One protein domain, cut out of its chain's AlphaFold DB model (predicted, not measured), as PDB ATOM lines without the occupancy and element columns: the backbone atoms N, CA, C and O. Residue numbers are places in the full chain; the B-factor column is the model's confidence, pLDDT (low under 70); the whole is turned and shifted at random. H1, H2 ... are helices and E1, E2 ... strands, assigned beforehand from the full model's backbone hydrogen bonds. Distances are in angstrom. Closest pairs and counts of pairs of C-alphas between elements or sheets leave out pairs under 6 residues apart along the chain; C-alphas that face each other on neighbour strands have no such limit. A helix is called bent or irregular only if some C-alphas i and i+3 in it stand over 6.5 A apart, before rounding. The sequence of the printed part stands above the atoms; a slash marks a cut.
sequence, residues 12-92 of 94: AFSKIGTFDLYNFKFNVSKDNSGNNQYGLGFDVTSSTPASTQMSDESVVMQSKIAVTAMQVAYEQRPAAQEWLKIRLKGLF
ATOM      1  N   ALA A  12     -37.387 432.912 -39.389       88.44
ATOM      2  CA  ALA A  12     -38.771 432.482 -39.537       88.44
ATOM      3  C   ALA A  12     -39.024 431.932 -40.937       88.44
ATOM      4  O   ALA A  12     -38.501 432.444 -41.925       88.44
ATOM      5  N   PHE A  13     -39.868 430.905 -41.023       86.56
ATOM      6  CA  PHE A  13     -40.317 430.408 -42.313       86.56
ATOM      7  C   PHE A  13     -41.176 431.437 -43.037       86.56
ATOM      8  O   PHE A  13     -42.158 431.933 -42.481       86.56
ATOM      9  N   SER A  14     -40.838 431.663 -44.298       89.19
ATOM     10  CA  SER A  14     -41.593 432.479 -45.236       89.19
ATOM     11  C   SER A  14     -42.098 431.640 -46.403       89.19
ATOM     12  O   SER A  14     -41.571 430.569 -46.716       89.19
ATOM     13  N   LYS A  15     -43.136 432.150 -47.059       86.44
ATOM     14  CA  LYS A  15     -43.586 431.706 -48.377       86.44
ATOM     15  C   LYS A  15     -43.523 432.881 -49.348       86.44
ATOM     16  O   LYS A  15     -43.660 434.038 -48.940       86.44
ATOM     17  N   ILE A  16     -43.393 432.572 -50.634       85.44
ATOM     18  CA  ILE A  16     -43.707 433.546 -51.679       85.44
ATOM     19  C   ILE A  16     -45.202 433.840 -51.563       85.44
ATOM     20  O   ILE A  16     -46.024 432.922 -51.490       85.44
ATOM     21  N   GLY A  17     -45.527 435.119 -51.444       85.12
ATOM     22  CA  GLY A  17     -46.845 435.577 -51.044       85.12
ATOM     23  C   GLY A  17     -47.402 436.653 -51.957       85.12
ATOM     24  O   GLY A  17     -46.887 436.895 -53.043       85.12
ATOM     25  N   THR A  18     -48.477 437.278 -51.493       88.88
ATOM     26  CA  THR A  18     -49.238 438.289 -52.246       88.88
ATOM     27  C   THR A  18     -49.039 439.698 -51.705       88.88
ATOM     28  O   THR A  18     -49.545 440.651 -52.286       88.88
ATOM     29  N   PHE A  19     -48.360 439.847 -50.568       90.44
ATOM     30  CA  PHE A  19     -48.090 441.159 -50.008       90.44
ATOM     31  C   PHE A  19     -46.958 441.866 -50.763       90.44
ATOM     32  O   PHE A  19     -45.795 441.456 -50.691       90.44
ATOM     33  N   ASP A  20     -47.288 442.972 -51.420       88.75
ATOM     34  CA  ASP A  20     -46.328 443.825 -52.114       88.75
ATOM     35  C   ASP A  20     -45.781 444.905 -51.175       88.75
ATOM     36  O   ASP A  20     -46.444 445.892 -50.860       88.75
ATOM     37  N   LEU A  21     -44.537 444.729 -50.717       88.50
ATOM     38  CA  LEU A  21     -43.862 445.729 -49.881       88.50
ATOM     39  C   LEU A  21     -43.410 446.957 -50.685       88.50
ATOM     40  O   LEU A  21     -43.335 448.056 -50.135       88.50
ATOM     41  N   TYR A  22     -43.067 446.769 -51.959       88.88
ATOM     42  CA  TYR A  22     -42.493 447.810 -52.804       88.88
ATOM     43  C   TYR A  22     -43.433 448.143 -53.956       88.88
ATOM     44  O   TYR A  22     -43.749 447.287 -54.776       88.88
ATOM     45  N   ASN A  23     -43.810 449.415 -54.045       89.69
ATOM     46  CA  ASN A  23     -44.546 449.960 -55.175       89.69
ATOM     47  C   ASN A  23     -43.544 450.561 -56.157       89.69
ATOM     48  O   ASN A  23     -42.971 451.619 -55.893       89.69
ATOM     49  N   PHE A  24     -43.303 449.877 -57.272       89.56
ATOM     50  CA  PHE A  24     -42.408 450.368 -58.316       89.56
ATOM     51  C   PHE A  24     -43.113 451.403 -59.191       89.56
ATOM     52  O   PHE A  24     -44.259 451.213 -59.597       89.56
ATOM     53  N   LYS A  25     -42.414 452.495 -59.501       90.38
ATOM     54  CA  LYS A  25     -42.936 453.577 -60.338       90.38
ATOM     55  C   LYS A  25     -41.887 454.104 -61.301       90.38
ATOM     56  O   LYS A  25     -40.691 454.119 -61.008       90.38
ATOM     57  N   PHE A  26     -42.361 454.604 -62.433       92.31
ATOM     58  CA  PHE A  26     -41.553 455.444 -63.303       92.31
ATOM     59  C   PHE A  26     -41.548 456.859 -62.741       92.31
ATOM     60  O   PHE A  26     -42.606 457.451 -62.526       92.31
ATOM     61  N   ASN A  27     -40.356 457.390 -62.500       89.69
ATOM     62  CA  ASN A  27     -40.180 458.773 -62.097       89.69
ATOM     63  C   ASN A  27     -39.692 459.591 -63.285       89.69
ATOM     64  O   ASN A  27     -38.797 459.177 -64.022       89.69
ATOM     65  N   VAL A  28     -40.265 460.783 -63.419       91.19
ATOM     66  CA  VAL A  28     -39.761 461.823 -64.310       91.19
ATOM     67  C   VAL A  28     -39.345 462.996 -63.436       91.19
ATOM     68  O   VAL A  28     -40.186 463.612 -62.784       91.19
ATOM     69  N   SER A  29     -38.048 463.277 -63.390       89.31
ATOM     70  CA  SER A  29     -37.485 464.445 -62.710       89.31
ATOM     71  C   SER A  29     -36.934 465.440 -63.725       89.31
ATOM     72  O   SER A  29     -36.784 465.133 -64.907       89.31
ATOM     73  N   LYS A  30     -36.653 466.661 -63.273       91.81
ATOM     74  CA  LYS A  30     -35.975 467.684 -64.070       91.81
ATOM     75  C   LYS A  30     -34.514 467.769 -63.645       91.81
ATOM     76  O   LYS A  30     -34.243 467.758 -62.446       91.81
ATOM     77  N   ASP A  31     -33.593 467.833 -64.601       86.88
ATOM     78  CA  ASP A  31     -32.194 468.163 -64.312       86.88
ATOM     79  C   ASP A  31     -32.023 469.674 -64.041       86.88
ATOM     80  O   ASP A  31     -32.952 470.466 -64.226       86.88
ATOM     81  N   ASN A  32     -30.820 470.097 -63.639       88.94
ATOM     82  CA  ASN A  32     -30.508 471.517 -63.412       88.94
ATOM     83  C   ASN A  32     -30.610 472.387 -64.682       88.94
ATOM     84  O   ASN A  32     -30.545 473.609 -64.582       88.94
ATOM     85  N   SER A  33     -30.756 471.777 -65.862       89.88
ATOM     86  CA  SER A  33     -30.917 472.446 -67.157       89.88
ATOM     87  C   SER A  33     -32.370 472.414 -67.668       89.88
ATOM     88  O   SER A  33     -32.643 472.910 -68.757       89.88
ATOM     89  N   GLY A  34     -33.319 471.859 -66.899       88.19
ATOM     90  CA  GLY A  34     -34.742 471.782 -67.243       88.19
ATOM     91  C   GLY A  34     -35.156 470.601 -68.137       88.19
ATOM     92  O   GLY A  34     -36.335 470.504 -68.513       88.19
ATOM     93  N   ASN A  35     -34.249 469.672 -68.451       91.19
ATOM     94  CA  ASN A  35     -34.546 468.481 -69.250       91.19
ATOM     95  C   ASN A  35     -35.183 467.376 -68.403       91.19
ATOM     96  O   ASN A  35     -34.933 467.269 -67.203       91.19
ATOM     97  N   ASN A  36     -36.005 466.533 -69.036       92.69
ATOM     98  CA  ASN A  36     -36.583 465.366 -68.373       92.69
ATOM     99  C   ASN A  36     -35.512 464.290 -68.168       92.69
ATOM    100  O   ASN A  36     -34.914 463.814 -69.132       92.69
ATOM    101  N   GLN A  37     -35.347 463.850 -66.927       89.81
ATOM    102  CA  GLN A  37     -34.663 462.618 -66.572       89.81
ATOM    103  C   GLN A  37     -35.698 461.548 -66.247       89.81
ATOM    104  O   GLN A  37     -36.587 461.752 -65.421       89.81
ATOM    105  N   TYR A  38     -35.563 460.403 -66.905       90.88
ATOM    106  CA  TYR A  38     -36.406 459.237 -66.681       90.88
ATOM    107  C   TYR A  38     -35.670 458.270 -65.763       90.88
ATOM    108  O   TYR A  38     -34.514 457.931 -66.009       90.88
ATOM    109  N   GLY A  39     -36.341 457.828 -64.708       89.12
ATOM    110  CA  GLY A  39     -35.770 456.920 -63.726       89.12
ATOM    111  C   GLY A  39     -36.771 455.883 -63.249       89.12
ATOM    112  O   GLY A  39     -37.986 456.023 -63.406       89.12
ATOM    113  N   LEU A  40     -36.235 454.838 -62.630       91.50
ATOM    114  CA  LEU A  40     -37.010 453.858 -61.884       91.50
ATOM    115  C   LEU A  40     -36.951 454.235 -60.406       91.50
ATOM    116  O   LEU A  40     -35.871 454.436 -59.852       91.50
ATOM    117  N   GLY A  41     -38.116 454.352 -59.780       88.69
ATOM    118  CA  GLY A  41     -38.260 454.588 -58.351       88.69
ATOM    119  C   GLY A  41     -39.059 453.473 -57.691       88.69
ATOM    120  O   GLY A  41     -39.757 452.702 -58.352       88.69
ATOM    121  N   PHE A  42     -38.983 453.412 -56.368       89.94
ATOM    122  CA  PHE A  42     -39.867 452.580 -55.566       89.94
ATOM    123  C   PHE A  42     -40.287 453.336 -54.310       89.94
ATOM    124  O   PHE A  42     -39.499 454.096 -53.747       89.94
ATOM    125  N   ASP A  43     -41.512 453.095 -53.860       88.19
ATOM    126  CA  ASP A  43     -41.985 453.503 -52.541       88.19
ATOM    127  C   ASP A  43     -42.211 452.256 -51.685       88.19
ATOM    128  O   ASP A  43     -42.602 451.201 -52.186       88.19
ATOM    129  N   VAL A  44     -41.970 452.365 -50.380       86.94
ATOM    130  CA  VAL A  44     -42.318 451.299 -49.434       86.94
ATOM    131  C   VAL A  44     -43.773 451.489 -49.028       86.94
ATOM    132  O   VAL A  44     -44.148 452.577 -48.589       86.94
ATOM    133  N   THR A  45     -44.591 450.447 -49.176       83.62
ATOM    134  CA  THR A  45     -46.002 450.517 -48.790       83.62
ATOM    135  C   THR A  45     -46.155 450.769 -47.286       83.62
ATOM    136  O   THR A  45     -45.415 450.220 -46.467       83.62
ATOM    137  N   SER A  46     -47.142 451.582 -46.909       81.31
ATOM    138  CA  SER A  46     -47.584 451.757 -45.519       81.31
ATOM    139  C   SER A  46     -48.750 450.835 -45.151       81.31
ATOM    140  O   SER A  46     -49.206 450.847 -44.007       81.31
ATOM    141  N   SER A  47     -49.243 450.033 -46.102       82.62
ATOM    142  CA  SER A  47     -50.354 449.112 -45.877       82.62
ATOM    143  C   SER A  47     -49.993 448.049 -44.843       82.62
ATOM    144  O   SER A  47     -48.978 447.363 -44.971       82.62
ATOM    145  N   THR A  48     -50.849 447.872 -43.839       84.94
ATOM    146  CA  THR A  48     -50.693 446.797 -42.855       84.94
ATOM    147  C   THR A  48     -51.012 445.440 -43.505       84.94
ATOM    148  O   THR A  48     -52.067 445.321 -44.128       84.94
ATOM    149  N   PRO A  49     -50.142 444.418 -43.379       85.88
ATOM    150  CA  PRO A  49     -50.410 443.087 -43.920       85.88
ATOM    151  C   PRO A  49     -51.659 442.450 -43.302       85.88
ATOM    152  O   PRO A  49     -51.886 442.562 -42.094       85.88
ATOM    153  N   ALA A  50     -52.441 441.727 -44.105       88.88
ATOM    154  CA  ALA A  50     -53.540 440.913 -43.593       88.88
ATOM    155  C   ALA A  50     -53.016 439.684 -42.824       88.88
ATOM    156  O   ALA A  50     -51.895 439.220 -43.040       88.88
ATOM    157  N   SER A  51     -53.849 439.085 -41.963       86.56
ATOM    158  CA  SER A  51     -53.459 437.922 -41.145       86.56
ATOM    159  C   SER A  51     -52.955 436.729 -41.973       86.56
ATOM    160  O   SER A  51     -52.030 436.029 -41.564       86.56
ATOM    161  N   THR A  52     -53.506 436.527 -43.171       86.81
ATOM    162  CA  THR A  52     -53.117 435.466 -44.119       86.81
ATOM    163  C   THR A  52     -51.768 435.716 -44.805       86.81
ATOM    164  O   THR A  52     -51.156 434.771 -45.321       86.81
ATOM    165  N   GLN A  53     -51.299 436.965 -44.780       89.12
ATOM    166  CA  GLN A  53     -50.074 437.449 -45.421       89.12
ATOM    167  C   GLN A  53     -48.904 437.568 -44.439       89.12
ATOM    168  O   GLN A  53     -47.783 437.857 -44.835       89.12
ATOM    169  N   MET A  54     -49.114 437.297 -43.148       88.12
ATOM    170  CA  MET A  54     -48.064 437.403 -42.124       88.12
ATOM    171  C   MET A  54     -46.862 436.472 -42.351       88.12
ATOM    172  O   MET A  54     -45.799 436.684 -41.771       88.12
ATOM    173  N   SER A  55     -47.034 435.431 -43.169       86.88
ATOM    174  CA  SER A  55     -45.967 434.499 -43.564       86.88
ATOM    175  C   SER A  55     -45.362 434.819 -44.930       86.88
ATOM    176  O   SER A  55     -44.468 434.103 -45.381       86.88
ATOM    177  N   ASP A  56     -45.835 435.876 -45.589       90.06
ATOM    178  CA  ASP A  56     -45.300 436.319 -46.866       90.06
ATOM    179  C   ASP A  56     -43.889 436.872 -46.643       90.06
ATOM    180  O   ASP A  56     -43.614 437.579 -45.668       90.06
ATOM    181  N   GLU A  57     -42.973 436.527 -47.542       88.00
ATOM    182  CA  GLU A  57     -41.554 436.865 -47.424       88.00
ATOM    183  C   GLU A  57     -41.319 438.365 -47.196       88.00
ATOM    184  O   GLU A  57     -40.580 438.756 -46.294       88.00
ATOM    185  N   SER A  58     -42.035 439.207 -47.935       88.50
ATOM    186  CA  SER A  58     -42.007 440.671 -47.847       88.50
ATOM    187  C   SER A  58     -42.424 441.226 -46.475       88.50
ATOM    188  O   SER A  58     -42.013 442.328 -46.104       88.50
ATOM    189  N   VAL A  59     -43.192 440.469 -45.688       89.00
ATOM    190  CA  VAL A  59     -43.567 440.814 -44.310       89.00
ATOM    191  C   VAL A  59     -42.510 440.318 -43.327       89.00
ATOM    192  O   VAL A  59     -42.032 441.081 -42.486       89.00
ATOM    193  N   VAL A  60     -42.101 439.053 -43.456       88.81
ATOM    194  CA  VAL A  60     -41.132 438.414 -42.549       88.81
ATOM    195  C   VAL A  60     -39.787 439.147 -42.576       88.81
ATOM    196  O   VAL A  60     -39.247 439.472 -41.518       88.81
ATOM    197  N   MET A  61     -39.301 439.501 -43.769       87.00
ATOM    198  CA  MET A  61     -38.030 440.203 -43.999       87.00
ATOM    199  C   MET A  61     -37.921 441.561 -43.288       87.00
ATOM    200  O   MET A  61     -36.821 442.086 -43.130       87.00
ATOM    201  N   GLN A  62     -39.034 442.182 -42.877       85.62
ATOM    202  CA  GLN A  62     -38.982 443.482 -42.200       85.62
ATOM    203  C   GLN A  62     -38.460 443.391 -40.763       85.62
ATOM    204  O   GLN A  62     -37.948 444.386 -40.251       85.62
ATOM    205  N   SER A  63     -38.586 442.226 -40.120       85.25
ATOM    206  CA  SER A  63     -38.267 442.040 -38.694       85.25
ATOM    207  C   SER A  63     -37.491 440.762 -38.373       85.25
ATOM    208  O   SER A  63     -36.946 440.641 -37.277       85.25
ATOM    209  N   LYS A  64     -37.452 439.797 -39.295       87.00
ATOM    210  CA  LYS A  64     -36.868 438.469 -39.097       87.00
ATOM    211  C   LYS A  64     -36.050 438.056 -40.309       87.00
ATOM    212  O   LYS A  64     -36.194 438.612 -41.398       87.00
ATOM    213  N   ILE A  65     -35.226 437.031 -40.126       87.12
ATOM    214  CA  ILE A  65     -34.529 436.391 -41.240       87.12
ATOM    215  C   ILE A  65     -35.504 435.417 -41.903       87.12
ATOM    216  O   ILE A  65     -35.877 434.401 -41.312       87.12
ATOM    217  N   ALA A  66     -35.945 435.751 -43.113       87.69
ATOM    218  CA  ALA A  66     -36.882 434.941 -43.878       87.69
ATOM    219  C   ALA A  66     -36.196 433.687 -44.442       87.69
ATOM    220  O   ALA A  66     -35.131 433.766 -45.054       87.69
ATOM    221  N   VAL A  67     -36.808 432.524 -44.219       86.25
ATOM    222  CA  VAL A  67     -36.344 431.224 -44.715       86.25
ATOM    223  C   VAL A  67     -37.423 430.631 -45.610       86.25
ATOM    224  O   VAL A  67     -38.447 430.146 -45.124       86.25
ATOM    225  N   THR A  68     -37.175 430.638 -46.917       81.50
ATOM    226  CA  THR A  68     -38.064 430.036 -47.917       81.50
ATOM    227  C   THR A  68     -37.489 428.690 -48.363       81.50
ATOM    228  O   THR A  68     -36.346 428.599 -48.811       81.50
ATOM    229  N   ALA A  69     -38.281 427.622 -48.253       73.69
ATOM    230  CA  ALA A  69     -37.903 426.310 -48.767       73.69
ATOM    231  C   ALA A  69     -38.137 426.259 -50.284       73.69
ATOM    232  O   ALA A  69     -39.275 426.123 -50.730       73.69
ATOM    233  N   MET A  70     -37.071 426.359 -51.079       71.25
ATOM    234  CA  MET A  70     -37.163 426.120 -52.520       71.25
ATOM    235  C   MET A  70     -37.146 424.613 -52.781       71.25
ATOM    236  O   MET A  70     -36.144 423.943 -52.531       71.25
ATOM    237  N   GLN A  71     -38.261 424.068 -53.267       64.75
ATOM    238  CA  GLN A  71     -38.270 422.713 -53.809       64.75
ATOM    239  C   GLN A  71     -37.714 422.742 -55.234       64.75
ATOM    240  O   GLN A  71     -38.099 423.578 -56.049       64.75
ATOM    241  N   VAL A  72     -36.809 421.813 -55.532       58.78
ATOM    242  CA  VAL A  72     -36.405 421.517 -56.906       58.78
ATOM    243  C   VAL A  72     -37.501 420.631 -57.508       58.78
ATOM    244  O   VAL A  72     -37.787 419.571 -56.955       58.78
ATOM    245  N   ALA A  73     -38.078 421.076 -58.630       52.62
ATOM    246  CA  ALA A  73     -39.238 420.516 -59.345       52.62
ATOM    247  C   ALA A  73     -40.637 420.938 -58.834       52.62
ATOM    248  O   ALA A  73     -40.845 421.250 -57.666       52.62
ATOM    249  N   TYR A  74     -41.597 420.956 -59.769       49.59
ATOM    250  CA  TYR A  74     -42.942 421.555 -59.674       49.59
ATOM    251  C   TYR A  74     -43.927 420.831 -58.733       49.59
ATOM    252  O   TYR A  74     -45.082 421.230 -58.617       49.59
ATOM    253  N   GLU A  75     -43.520 419.777 -58.026       56.84
ATOM    254  CA  GLU A  75     -44.422 419.139 -57.068       56.84
ATOM    255  C   GLU A  75     -44.450 419.907 -55.743       56.84
ATOM    256  O   GLU A  75     -43.713 419.614 -54.797       56.84
ATOM    257  N   GLN A  76     -45.357 420.883 -55.670       61.22
ATOM    258  CA  GLN A  76     -45.800 421.480 -54.418       61.22
ATOM    259  C   GLN A  76     -46.362 420.360 -53.529       61.22
ATOM    260  O   GLN A  76     -47.499 419.924 -53.698       61.22
ATOM    261  N   ARG A  77     -45.558 419.872 -52.579       65.94
ATOM    262  CA  ARG A  77     -45.979 418.872 -51.587       65.94
ATOM    263  C   ARG A  77     -46.095 419.555 -50.223       65.94
ATOM    264  O   ARG A  77     -45.081 419.657 -49.529       65.94
ATOM    265  N   PRO A  78     -47.297 419.998 -49.797       67.81
ATOM    266  CA  PRO A  78     -47.490 420.681 -48.512       67.81
ATOM    267  C   PRO A  78     -46.906 419.908 -47.321       67.81
ATOM    268  O   PRO A  78     -46.233 420.492 -46.474       67.81
ATOM    269  N   ALA A  79     -47.047 418.578 -47.330       71.06
ATOM    270  CA  ALA A  79     -46.478 417.705 -46.307       71.06
ATOM    271  C   ALA A  79     -44.943 417.815 -46.217       71.06
ATOM    272  O   ALA A  79     -44.391 417.857 -45.124       71.06
ATOM    273  N   ALA A  80     -44.224 417.929 -47.338       68.81
ATOM    274  CA  ALA A  80     -42.765 418.048 -47.310       68.81
ATOM    275  C   ALA A  80     -42.306 419.357 -46.640       68.81
ATOM    276  O   ALA A  80     -41.302 419.369 -45.926       68.81
ATOM    277  N   GLN A  81     -43.064 420.446 -46.809       71.56
ATOM    278  CA  GLN A  81     -42.768 421.716 -46.142       71.56
ATOM    279  C   GLN A  81     -43.047 421.675 -44.636       71.56
ATOM    280  O   GLN A  81     -42.278 422.240 -43.857       71.56
ATOM    281  N   GLU A  82     -44.100 420.983 -44.200       73.62
ATOM    282  CA  GLU A  82     -44.365 420.760 -42.772       73.62
ATOM    283  C   GLU A  82     -43.273 419.921 -42.109       73.62
ATOM    284  O   GLU A  82     -42.802 420.253 -41.019       73.62
ATOM    285  N   TRP A  83     -42.793 418.884 -42.791       75.06
ATOM    286  CA  TRP A  83     -41.678 418.075 -42.308       75.06
ATOM    287  C   TRP A  83     -40.387 418.889 -42.194       75.06
ATOM    288  O   TRP A  83     -39.662 418.764 -41.203       75.06
ATOM    289  N   LEU A  84     -40.121 419.776 -43.157       74.06
ATOM    290  CA  LEU A  84     -38.992 420.702 -43.078       74.06
ATOM    291  C   LEU A  84     -39.145 421.670 -41.895       74.06
ATOM    292  O   LEU A  84     -38.177 421.909 -41.171       74.06
ATOM    293  N   LYS A  85     -40.365 422.173 -41.653       74.12
ATOM    294  CA  LYS A  85     -40.689 423.009 -40.488       74.12
ATOM    295  C   LYS A  85     -40.366 422.325 -39.170       74.12
ATOM    296  O   LYS A  85     -39.737 422.931 -38.306       74.12
ATOM    297  N   ILE A  86     -40.748 421.061 -39.032       78.44
ATOM    298  CA  ILE A  86     -40.459 420.262 -37.838       78.44
ATOM    299  C   ILE A  86     -38.950 420.035 -37.693       78.44
ATOM    300  O   ILE A  86     -38.405 420.198 -36.602       78.44
ATOM    301  N   ARG A  87     -38.251 419.703 -38.783       77.06
ATOM    302  CA  ARG A  87     -36.816 419.382 -38.738       77.06
ATOM    303  C   ARG A  87     -35.939 420.596 -38.443       77.06
ATOM    304  O   ARG A  87     -34.908 420.465 -37.791       77.06
ATOM    305  N   LEU A  88     -36.368 421.776 -38.881       75.12
ATOM    306  CA  LEU A  88     -35.688 423.040 -38.618       75.12
ATOM    307  C   LEU A  88     -36.190 423.740 -37.348       75.12
ATOM    308  O   LEU A  88     -35.712 424.820 -37.023       75.12
ATOM    309  N   LYS A  89     -37.103 423.136 -36.576       75.88
ATOM    310  CA  LYS A  89     -37.682 423.741 -35.364       75.88
ATOM    311  C   LYS A  89     -36.621 424.186 -34.346       75.88
ATOM    312  O   LYS A  89     -36.789 425.217 -33.709       75.88
ATOM    313  N   GLY A  90     -35.497 423.471 -34.250       71.62
ATOM    314  CA  GLY A  90     -34.360 423.853 -33.399       71.62
ATOM    315  C   GLY A  90     -33.613 425.121 -33.843       71.62
ATOM    316  O   GLY A  90     -32.965 425.754 -33.017       71.62
ATOM    317  N   LEU A  91     -33.722 425.515 -35.115       69.44
ATOM    318  CA  LEU A  91     -33.183 426.775 -35.640       69.44
ATOM    319  C   LEU A  91     -34.087 427.972 -35.289       69.44
ATOM    320  O   LEU A  91     -33.597 429.083 -35.134       69.44
ATOM    321  N   PHE A  92     -35.396 427.735 -35.153       65.88
ATOM    322  CA  PHE A  92     -36.410 428.768 -34.899       65.88
ATOM    323  C   PHE A  92     -36.763 428.962 -33.416       65.88
ATOM    324  O   PHE A  92     -37.451 429.922 -33.086       65.88
TER     325      PHE A  92
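This is residues 12 to 92 of the 94 residues of the protein "Acid phosphatase" of Acinetobacter ursingii (UniProt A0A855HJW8). A long, bent hairpin of two strands, E2 and E3, makes an arm that reaches away from a small, loose head. In the head the short parallel strands E1 and E4 pair, H1 is close beside them, and H2 and H3 lie at the end away from the arm, while residues 72 to 79, of which 78 to 79 belong to H2, stick out as part of a loop. The printed part has 81 residues with three named helices and four named strands, in the order E1 E2 E3 H1 E4 H2 H3, in two separate two-stranded sheets, E1 with E4 parallel and E2 with E3 antiparallel; the class is mixed, helices and strands. The whole is extended, with a radius of gyration of the C-alphas of 18.8 A and spans of 60 by 29 by 21 A, the length coming from the arm.

Begin at E1, residues 12 to 14, and find its parallel neighbour E4, residues 65 to 68, at 44 degrees; N 12 and O 65 are 2.9 A apart, within hydrogen-bond range. Near E1 is H1, residues 57 to 60; their closest C-alphas are those of Ser 14 and Glu 57, 4.9 A apart. From H1 to E4 the closest C-alphas are those of Val 60 and Ala 66, 5.6 A apart. Next look at the hairpin of E2, residues 22 to 30, and E3, residues 36 to 44, antiparallel at 153 degrees; N 23 and O 43 are 2.8 A apart, and N 37 and O 29 also 2.8 A, both within hydrogen-bond range. E2 bends by 51 degrees at residue 26 and E3 by 53 degrees at residue 39. E1 and E2 are apart. H2, residues 78 to 87, comes nearest to E1 at the C-alphas of Phe 13 and Lys 85, 7.6 A apart. H3, residues 89 to 92, and H2 meet only through their link. In H2 every O i to N i+4 pair is within hydrogen-bond range; H1 and H3 are too short for such a pair.

Find C-alpha 12 at (-38.771, 432.482, -39.537), where E1 begins. E2 runs 23.8 A from C-alpha 22 to C-alpha 30 at (-35.975, 467.684, -64.070), and E3 comes back over 24.3 A. After H1, 5.1 A, and E4, 9.9 A, H2 runs 14.5 A, and H3 ends at C-alpha 92, (-36.410, 428.768, -34.899).

The two C-alphas farthest apart are those of Ser 33 and Trp 83, 60.7 A. The link from E3 to H1, 12 residues, is long. The printed part has no cut. The mean pLDDT of the printed part is 82.3, and residues 71 to 78, 80 and 91 to 92 are under 70.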